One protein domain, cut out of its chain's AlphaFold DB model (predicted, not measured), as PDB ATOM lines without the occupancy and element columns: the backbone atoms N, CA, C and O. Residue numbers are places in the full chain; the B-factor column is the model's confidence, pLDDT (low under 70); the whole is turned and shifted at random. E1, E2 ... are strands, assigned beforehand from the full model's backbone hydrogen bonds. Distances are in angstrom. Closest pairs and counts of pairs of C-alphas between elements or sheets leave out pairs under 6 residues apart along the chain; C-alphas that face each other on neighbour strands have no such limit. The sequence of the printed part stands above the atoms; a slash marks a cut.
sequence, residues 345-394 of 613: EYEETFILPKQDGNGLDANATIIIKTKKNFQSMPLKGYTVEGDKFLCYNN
ATOM      1  N   GLU A 345     -19.759  23.338  -0.669       80.12
ATOM      2  CA  GLU A 345     -19.437  24.197  -1.803       80.12
ATOM      3  C   GLU A 345     -19.668  23.452  -3.123       80.12
ATOM      4  O   GLU A 345     -19.177  22.342  -3.339       80.12
ATOM      5  N   TYR A 346     -20.442  24.074  -4.009       76.00
ATOM      6  CA  TYR A 346     -20.587  23.677  -5.401       76.00
ATOM      7  C   TYR A 346     -19.896  24.731  -6.252       76.00
ATOM      8  O   TYR A 346     -20.265  25.905  -6.226       76.00
ATOM      9  N   GLU A 347     -18.875  24.306  -6.984       81.69
ATOM     10  CA  GLU A 347     -18.130  25.154  -7.903       81.69
ATOM     11  C   GLU A 347     -18.432  24.715  -9.328       81.69
ATOM     12  O   GLU A 347     -18.224  23.556  -9.692       81.69
ATOM     13  N   GLU A 348     -18.916  25.651 -10.138       82.00
ATOM     14  CA  GLU A 348     -19.067  25.436 -11.566       82.00
ATOM     15  C   GLU A 348     -18.427  26.578 -12.348       82.00
ATOM     16  O   GLU A 348     -18.527  27.759 -12.006       82.00
ATOM     17  N   THR A 349     -17.722  26.200 -13.406       83.56
ATOM     18  CA  THR A 349     -17.001  27.112 -14.283       83.56
ATOM     19  C   THR A 349     -17.773  27.277 -15.582       83.56
ATOM     20  O   THR A 349     -18.059  26.287 -16.248       83.56
ATOM     21  N   PHE A 350     -18.056  28.516 -15.958       86.62
ATOM     22  CA  PHE A 350     -18.728  28.903 -17.191       86.62
ATOM     23  C   PHE A 350     -17.814  29.752 -18.072       86.62
ATOM     24  O   PHE A 350     -16.862  30.374 -17.596       86.62
ATOM     25  N   ILE A 351     -18.126  29.811 -19.362       86.12
ATOM     26  CA  ILE A 351     -17.405  30.623 -20.340       86.12
ATOM     27  C   ILE A 351     -18.308  31.783 -20.754       86.12
ATOM     28  O   ILE A 351     -19.397  31.563 -21.273       86.12
ATOM     29  N   LEU A 352     -17.854  33.018 -20.552       84.88
ATOM     30  CA  LEU A 352     -18.480  34.208 -21.121       84.88
ATOM     31  C   LEU A 352     -17.859  34.467 -22.508       84.88
ATOM     32  O   LEU A 352     -16.663  34.783 -22.582       84.88
ATOM     33  N   PRO A 353     -18.621  34.321 -23.607       81.38
ATOM     34  CA  PRO A 353     -18.118  34.569 -24.949       81.38
ATOM     35  C   PRO A 353     -17.674  36.022 -25.112       81.38
ATOM     36  O   PRO A 353     -18.318  36.942 -24.610       81.38
ATOM     37  N   LYS A 354     -16.625  36.242 -25.910       79.31
ATOM     38  CA  LYS A 354     -16.152  37.585 -26.284       79.31
ATOM     39  C   LYS A 354     -17.280  38.498 -26.793       79.31
ATOM     40  O   LYS A 354     -17.270  39.687 -26.513       79.31
ATOM     41  N   GLN A 355     -18.232  37.939 -27.543       73.38
ATOM     42  CA  GLN A 355     -19.331  38.680 -28.182       73.38
ATOM     43  C   GLN A 355     -20.311  39.298 -27.174       73.38
ATOM     44  O   GLN A 355     -20.864  40.360 -27.448       73.38
ATOM     45  N   ASP A 356     -20.473  38.669 -26.009       70.44
ATOM     46  CA  ASP A 356     -21.401  39.108 -24.962       70.44
ATOM     47  C   ASP A 356     -20.705  39.944 -23.873       70.44
ATOM     48  O   ASP A 356     -21.362  40.565 -23.035       70.44
ATOM     49  N   GLY A 357     -19.368  39.987 -23.868       68.88
ATOM     50  CA  GLY A 357     -18.587  40.744 -22.896       68.88
ATOM     51  C   GLY A 357     -18.208  42.138 -23.382       68.88
ATOM     52  O   GLY A 357     -17.547  42.309 -24.405       68.88
ATOM     53  N   ASN A 358     -18.565  43.154 -22.600       71.12
ATOM     54  CA  ASN A 358     -18.205  44.537 -22.892       71.12
ATOM     55  C   ASN A 358     -16.685  44.755 -22.759       71.12
ATOM     56  O   ASN A 358     -16.155  44.734 -21.649       71.12
ATOM     57  N   GLY A 359     -15.993  44.973 -23.881       71.69
ATOM     58  CA  GLY A 359     -14.549  45.240 -23.901       71.69
ATOM     59  C   GLY A 359     -13.658  44.006 -23.716       71.69
ATOM     60  O   GLY A 359     -12.502  44.154 -23.329       71.69
ATOM     61  N   LEU A 360     -14.172  42.795 -23.965       74.56
ATOM     62  CA  LEU A 360     -13.360  41.577 -23.939       74.56
ATOM     63  C   LEU A 360     -12.597  41.380 -25.255       74.56
ATOM     64  O   LEU A 360     -13.181  41.440 -26.333       74.56
ATOM     65  N   ASP A 361     -11.309  41.037 -25.163       74.56
ATOM     66  CA  ASP A 361     -10.480  40.665 -26.320       74.56
ATOM     67  C   ASP A 361     -10.462  39.152 -26.599       74.56
ATOM     68  O   ASP A 361     -10.150  38.735 -27.720       74.56
ATOM     69  N   ALA A 362     -10.869  38.338 -25.621       81.25
ATOM     70  CA  ALA A 362     -11.006  36.883 -25.685       81.25
ATOM     71  C   ALA A 362     -12.144  36.405 -24.759       81.25
ATOM     72  O   ALA A 362     -12.675  37.186 -23.974       81.25
ATOM     73  N   ASN A 363     -12.519  35.124 -24.843       84.38
ATOM     74  CA  ASN A 363     -13.517  34.542 -23.940       84.38
ATOM     75  C   ASN A 363     -13.035  34.625 -22.482       84.38
ATOM     76  O   ASN A 363     -11.891  34.276 -22.187       84.38
ATOM     77  N   ALA A 364     -13.913  35.048 -21.576       80.94
ATOM     78  CA  ALA A 364     -13.626  35.098 -20.147       80.94
ATOM     79  C   ALA A 364     -14.156  33.842 -19.445       80.94
ATOM     80  O   ALA A 364     -15.141  33.242 -19.866       80.94
ATOM     81  N   THR A 365     -13.503  33.444 -18.356       85.06
ATOM     82  CA  THR A 365     -13.955  32.332 -17.512       85.06
ATOM     83  C   THR A 365     -14.640  32.895 -16.274       85.06
ATOM     84  O   THR A 365     -14.052  33.706 -15.562       85.06
ATOM     85  N   ILE A 366     -15.873  32.467 -16.010       85.38
ATOM     86  CA  ILE A 366     -16.640  32.838 -14.821       85.38
ATOM     87  C   ILE A 366     -16.754  31.615 -13.924       85.38
ATOM     88  O   ILE A 366     -17.317  30.601 -14.319       85.38
ATOM     89  N   ILE A 367     -16.242  31.713 -12.702       84.25
ATOM     90  CA  ILE A 367     -16.391  30.666 -11.692       84.25
ATOM     91  C   ILE A 367     -17.494  31.101 -10.738       84.25
ATOM     92  O   ILE A 367     -17.393  32.153 -10.106       84.25
ATOM     93  N   ILE A 368     -18.544  30.292 -10.636       82.50
ATOM     94  CA  ILE A 368     -19.635  30.515  -9.693       82.50
ATOM     95  C   ILE A 368     -19.505  29.479  -8.585       82.50
ATOM     96  O   ILE A 368     -19.594  28.276  -8.830       82.50
ATOM     97  N   LYS A 369     -19.303  29.963  -7.359       78.62
ATOM     98  CA  LYS A 369     -19.301  29.142  -6.148       78.62
ATOM     99  C   LYS A 369     -20.596  29.378  -5.384       78.62
ATOM    100  O   LYS A 369     -20.905  30.519  -5.036       78.62
ATOM    101  N   THR A 370     -21.360  28.323  -5.125       73.31
ATOM    102  CA  THR A 370     -22.609  28.393  -4.358       73.31
ATOM    103  C   THR A 370     -22.623  27.375  -3.222       73.31
ATOM    104  O   THR A 370     -22.053  26.295  -3.306       73.31
ATOM    105  N   LYS A 371     -23.350  27.704  -2.150       65.81
ATOM    106  CA  LYS A 371     -23.567  26.824  -0.984       65.81
ATOM    107  C   LYS A 371     -24.668  25.774  -1.188       65.81
ATOM    108  O   LYS A 371     -24.912  24.926  -0.336       65.81
ATOM    109  N   LYS A 372     -25.413  25.872  -2.293       63.50
ATOM    110  CA  LYS A 372     -26.501  24.961  -2.667       63.50
ATOM    111  C   LYS A 372     -26.354  24.613  -4.136       63.50
ATOM    112  O   LYS A 372     -26.043  25.492  -4.941       63.50
ATOM    113  N   ASN A 373     -26.618  23.353  -4.465       64.50
ATOM    114  CA  ASN A 373     -26.695  22.913  -5.849       64.50
ATOM    115  C   ASN A 373     -27.799  23.720  -6.552       64.50
ATOM    116  O   ASN A 373     -28.955  23.686  -6.118       64.50
ATOM    117  N   PHE A 374     -27.435  24.494  -7.572       68.12
ATOM    118  CA  PHE A 374     -28.393  25.253  -8.364       68.12
ATOM    119  C   PHE A 374     -28.810  24.405  -9.567       68.12
ATOM    120  O   PHE A 374     -27.979  23.944 -10.337       68.12
ATOM    121  N   GLN A 375     -30.115  24.183  -9.731       63.12
ATOM    122  CA  GLN A 375     -30.646  23.483 -10.911       63.12
ATOM    123  C   GLN A 375     -30.833  24.418 -12.117       63.12
ATOM    124  O   GLN A 375     -31.068  23.958 -13.229       63.12
ATOM    125  N   SER A 376     -30.740  25.733 -11.900       69.62
ATOM    126  CA  SER A 376     -30.949  26.775 -12.907       69.62
ATOM    127  C   SER A 376     -29.868  27.848 -12.812       69.62
ATOM    128  O   SER A 376     -29.361  28.100 -11.719       69.62
ATOM    129  N   MET A 377     -29.567  28.518 -13.932       78.62
ATOM    130  CA  MET A 377     -28.559  29.586 -14.017       78.62
ATOM    131  C   MET A 377     -28.749  30.639 -12.905       78.62
ATOM    132  O   MET A 377     -29.793  31.297 -12.874       78.62
ATOM    133  N   PRO A 378     -27.766  30.829 -12.002       75.25
ATOM    134  CA  PRO A 378     -27.883  31.782 -10.899       75.25
ATOM    135  C   PRO A 378     -27.685  33.242 -11.337       75.25
ATOM    136  O   PRO A 378     -28.083  34.159 -10.618       75.25
ATOM    137  N   LEU A 379     -27.089  33.487 -12.511       79.38
ATOM    138  CA  LEU A 379     -26.902  34.832 -13.057       79.38
ATOM    139  C   LEU A 379     -28.169  35.309 -13.780       79.38
ATOM    140  O   LEU A 379     -28.541  34.802 -14.838       79.38
ATOM    141  N   LYS A 380     -28.829  36.334 -13.228       76.69
ATOM    142  CA  LYS A 380     -30.033  36.927 -13.827       76.69
ATOM    143  C   LYS A 380     -29.730  37.501 -15.216       76.69
ATOM    144  O   LYS A 380     -28.828  38.318 -15.369       76.69
ATOM    145  N   GLY A 381     -30.550  37.128 -16.200       74.31
ATOM    146  CA  GLY A 381     -30.423  37.593 -17.587       74.31
ATOM    147  C   GLY A 381     -29.483  36.753 -18.450       74.31
ATOM    148  O   GLY A 381     -29.355  37.053 -19.631       74.31
ATOM    149  N   TYR A 382     -28.884  35.697 -17.899       80.19
ATOM    150  CA  TYR A 382     -28.058  34.753 -18.644       80.19
ATOM    151  C   TYR A 382     -28.713  33.373 -18.700       80.19
ATOM    152  O   TYR A 382     -29.442  32.969 -17.793       80.19
ATOM    153  N   THR A 383     -28.433  32.644 -19.772       81.62
ATOM    154  CA  THR A 383     -28.757  31.224 -19.951       81.62
ATOM    155  C   THR A 383     -27.499  30.464 -20.358       81.62
ATOM    156  O   THR A 383     -26.518  31.080 -20.771       81.62
ATOM    157  N   VAL A 384     -27.501  29.136 -20.218       81.56
ATOM    158  CA  VAL A 384     -26.401  28.290 -20.708       81.56
ATOM    159  C   VAL A 384     -26.774  27.735 -22.075       81.56
ATOM    160  O   VAL A 384     -27.807  27.079 -22.191       81.56
ATOM    161  N   GLU A 385     -25.931  27.956 -23.080       77.75
ATOM    162  CA  GLU A 385     -25.985  27.239 -24.357       77.75
ATOM    163  C   GLU A 385     -24.769  26.304 -24.495       77.75
ATOM    164  O   GLU A 385     -23.644  26.653 -24.130       77.75
ATOM    165  N   GLY A 386     -24.994  25.091 -25.015       74.06
ATOM    166  CA  GLY A 386     -23.943  24.083 -25.215       74.06
ATOM    167  C   GLY A 386     -23.181  23.692 -23.936       74.06
ATOM    168  O   GLY A 386     -23.737  23.694 -22.837       74.06
ATOM    169  N   ASP A 387     -21.890  23.368 -24.084       73.12
ATOM    170  CA  ASP A 387     -20.983  22.999 -22.984       73.12
ATOM    171  C   ASP A 387     -20.487  24.243 -22.218       73.12
ATOM    172  O   ASP A 387     -19.302  24.580 -22.240       73.12
ATOM    173  N   LYS A 388     -21.405  24.897 -21.487       80.50
ATOM    174  CA  LYS A 388     -21.134  25.936 -20.464       80.50
ATOM    175  C   LYS A 388     -20.897  27.366 -20.971       80.50
ATOM    176  O   LYS A 388     -20.320  28.176 -20.237       80.50
ATOM    177  N   PHE A 389     -21.366  27.719 -22.168       82.25
ATOM    178  CA  PHE A 389     -21.329  29.111 -22.629       82.25
ATOM    179  C   PHE A 389     -22.490  29.918 -22.043       82.25
ATOM    180  O   PHE A 389     -23.646  29.509 -22.126       82.25
ATOM    181  N   LEU A 390     -22.179  31.068 -21.442       84.56
ATOM    182  CA  LEU A 390     -23.169  32.026 -20.954       84.56
ATOM    183  C   LEU A 390     -23.642  32.902 -22.105       84.56
ATOM    184  O   LEU A 390     -22.840  33.633 -22.677       84.56
ATOM    185  N   CYS A 391     -24.940  32.876 -22.379       77.94
ATOM    186  CA  CYS A 391     -25.568  33.724 -23.385       77.94
ATOM    187  C   CYS A 391     -26.505  34.721 -22.709       77.94
ATOM    188  O   CYS A 391     -27.310  34.344 -21.850       77.94
ATOM    189  N   TYR A 392     -26.408  35.996 -23.081       75.69
ATOM    190  CA  TYR A 392     -27.320  37.015 -22.564       75.69
ATOM    191  C   TYR A 392     -28.706  36.890 -23.214       75.69
ATOM    192  O   TYR A 392     -28.864  37.018 -24.430       75.69
ATOM    193  N   ASN A 393     -29.742  36.682 -22.402       68.56
ATOM    194  CA  ASN A 393     -31.119  36.569 -22.871       68.56
ATOM    195  C   ASN A 393     -31.671  37.958 -23.229       68.56
ATOM    196  O   ASN A 393     -32.245  38.672 -22.400       68.56
ATOM    197  N   ASN A 394     -31.463  38.364 -24.479       62.69
ATOM    198  CA  ASN A 394     -31.873  39.673 -24.955       62.69
ATOM    199  C   ASN A 394     -33.353  39.647 -25.373       62.69
ATOM    200  O   ASN A 394     -33.730  39.064 -26.387       62.69
TER     201      ASN A 394
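AT A GLANCE: This is residues 345 to 394 of the 613 residues of an uncharacterized protein of Phocaeicola vulgatus (UniProt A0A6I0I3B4). Two hairpins of two strands each make this domain: a long, narrow ribbon of E1 and E2 along the longest axis, and a short one of E3 and E4 set crosswise beside the end of E1, where Phe 389 of E4 comes close to Ile 351. A loop of residues 353 to 363 closes the long ribbon at one end; from the other end residues 371 to 381 swing back to the short hairpin. The printed part has 50 residues with four named strands, in the order E1, E2, E3, E4, and no named helix; it forms two separate antiparallel sheets, E1 - E2 and E3 - E4. The class is all strand, though 22 of the 50 residues are in named elements. The whole is compact, with a radius of gyration of the C-alphas of 11.2 A, and elongated, with spans of 32 by 20 by 18 A.

HOW THE PARTS SIT: E1, residues 346 to 352, and E2, residues 364 to 370, form an antiparallel hairpin, with 157 degrees between their directions. The C-alphas of 349 and 367 face each other at 4.4 A. N 346 and O 370, at 2.8 A, and N 352 and O 364, at 2.8 A, are among the pairs within hydrogen-bond range. E3, residues 382 to 385, and E4, residues 389 to 392, form the second antiparallel hairpin, at 139 degrees. Here N 383 and O 391 are 2.9 A apart, and N 389 and O 385 are 3.2 A apart, both within hydrogen-bond range. Between E1 and E4, 7 pairs of C-alphas are within 8 A; the closest are those of Ile 351 and Phe 389, 4.8 A apart. E1 and E3 are only just apart, with their closest C-alphas at 8.5 A. E2 is apart from E3 and from E4.

IN THESE COORDINATES: E1 begins at C-alpha 346, (-20.587, 23.677, -5.401), and measures 19.0 A from first to last C-alpha. E2 begins at C-alpha 364, (-13.626, 35.098, -20.147), and measures 19.4 A. E3 and E4, four residues each, are 9.7 A and 9.9 A long; E4 ends at C-alpha 392, (-27.320, 37.015, -22.564).

THE WHOLE: The two C-alphas farthest apart are those of Asp 361 and Lys 372, at 32.6 A. The links E1 to E2 and E2 to E3 are long, with 11 residues each, and the link E3 to E4 is tight, with 3. The printed part has no cut. The mean pLDDT of the printed part is 76.8; residue 357, residues 371 to 376 and residues 393 to 394 are under 70.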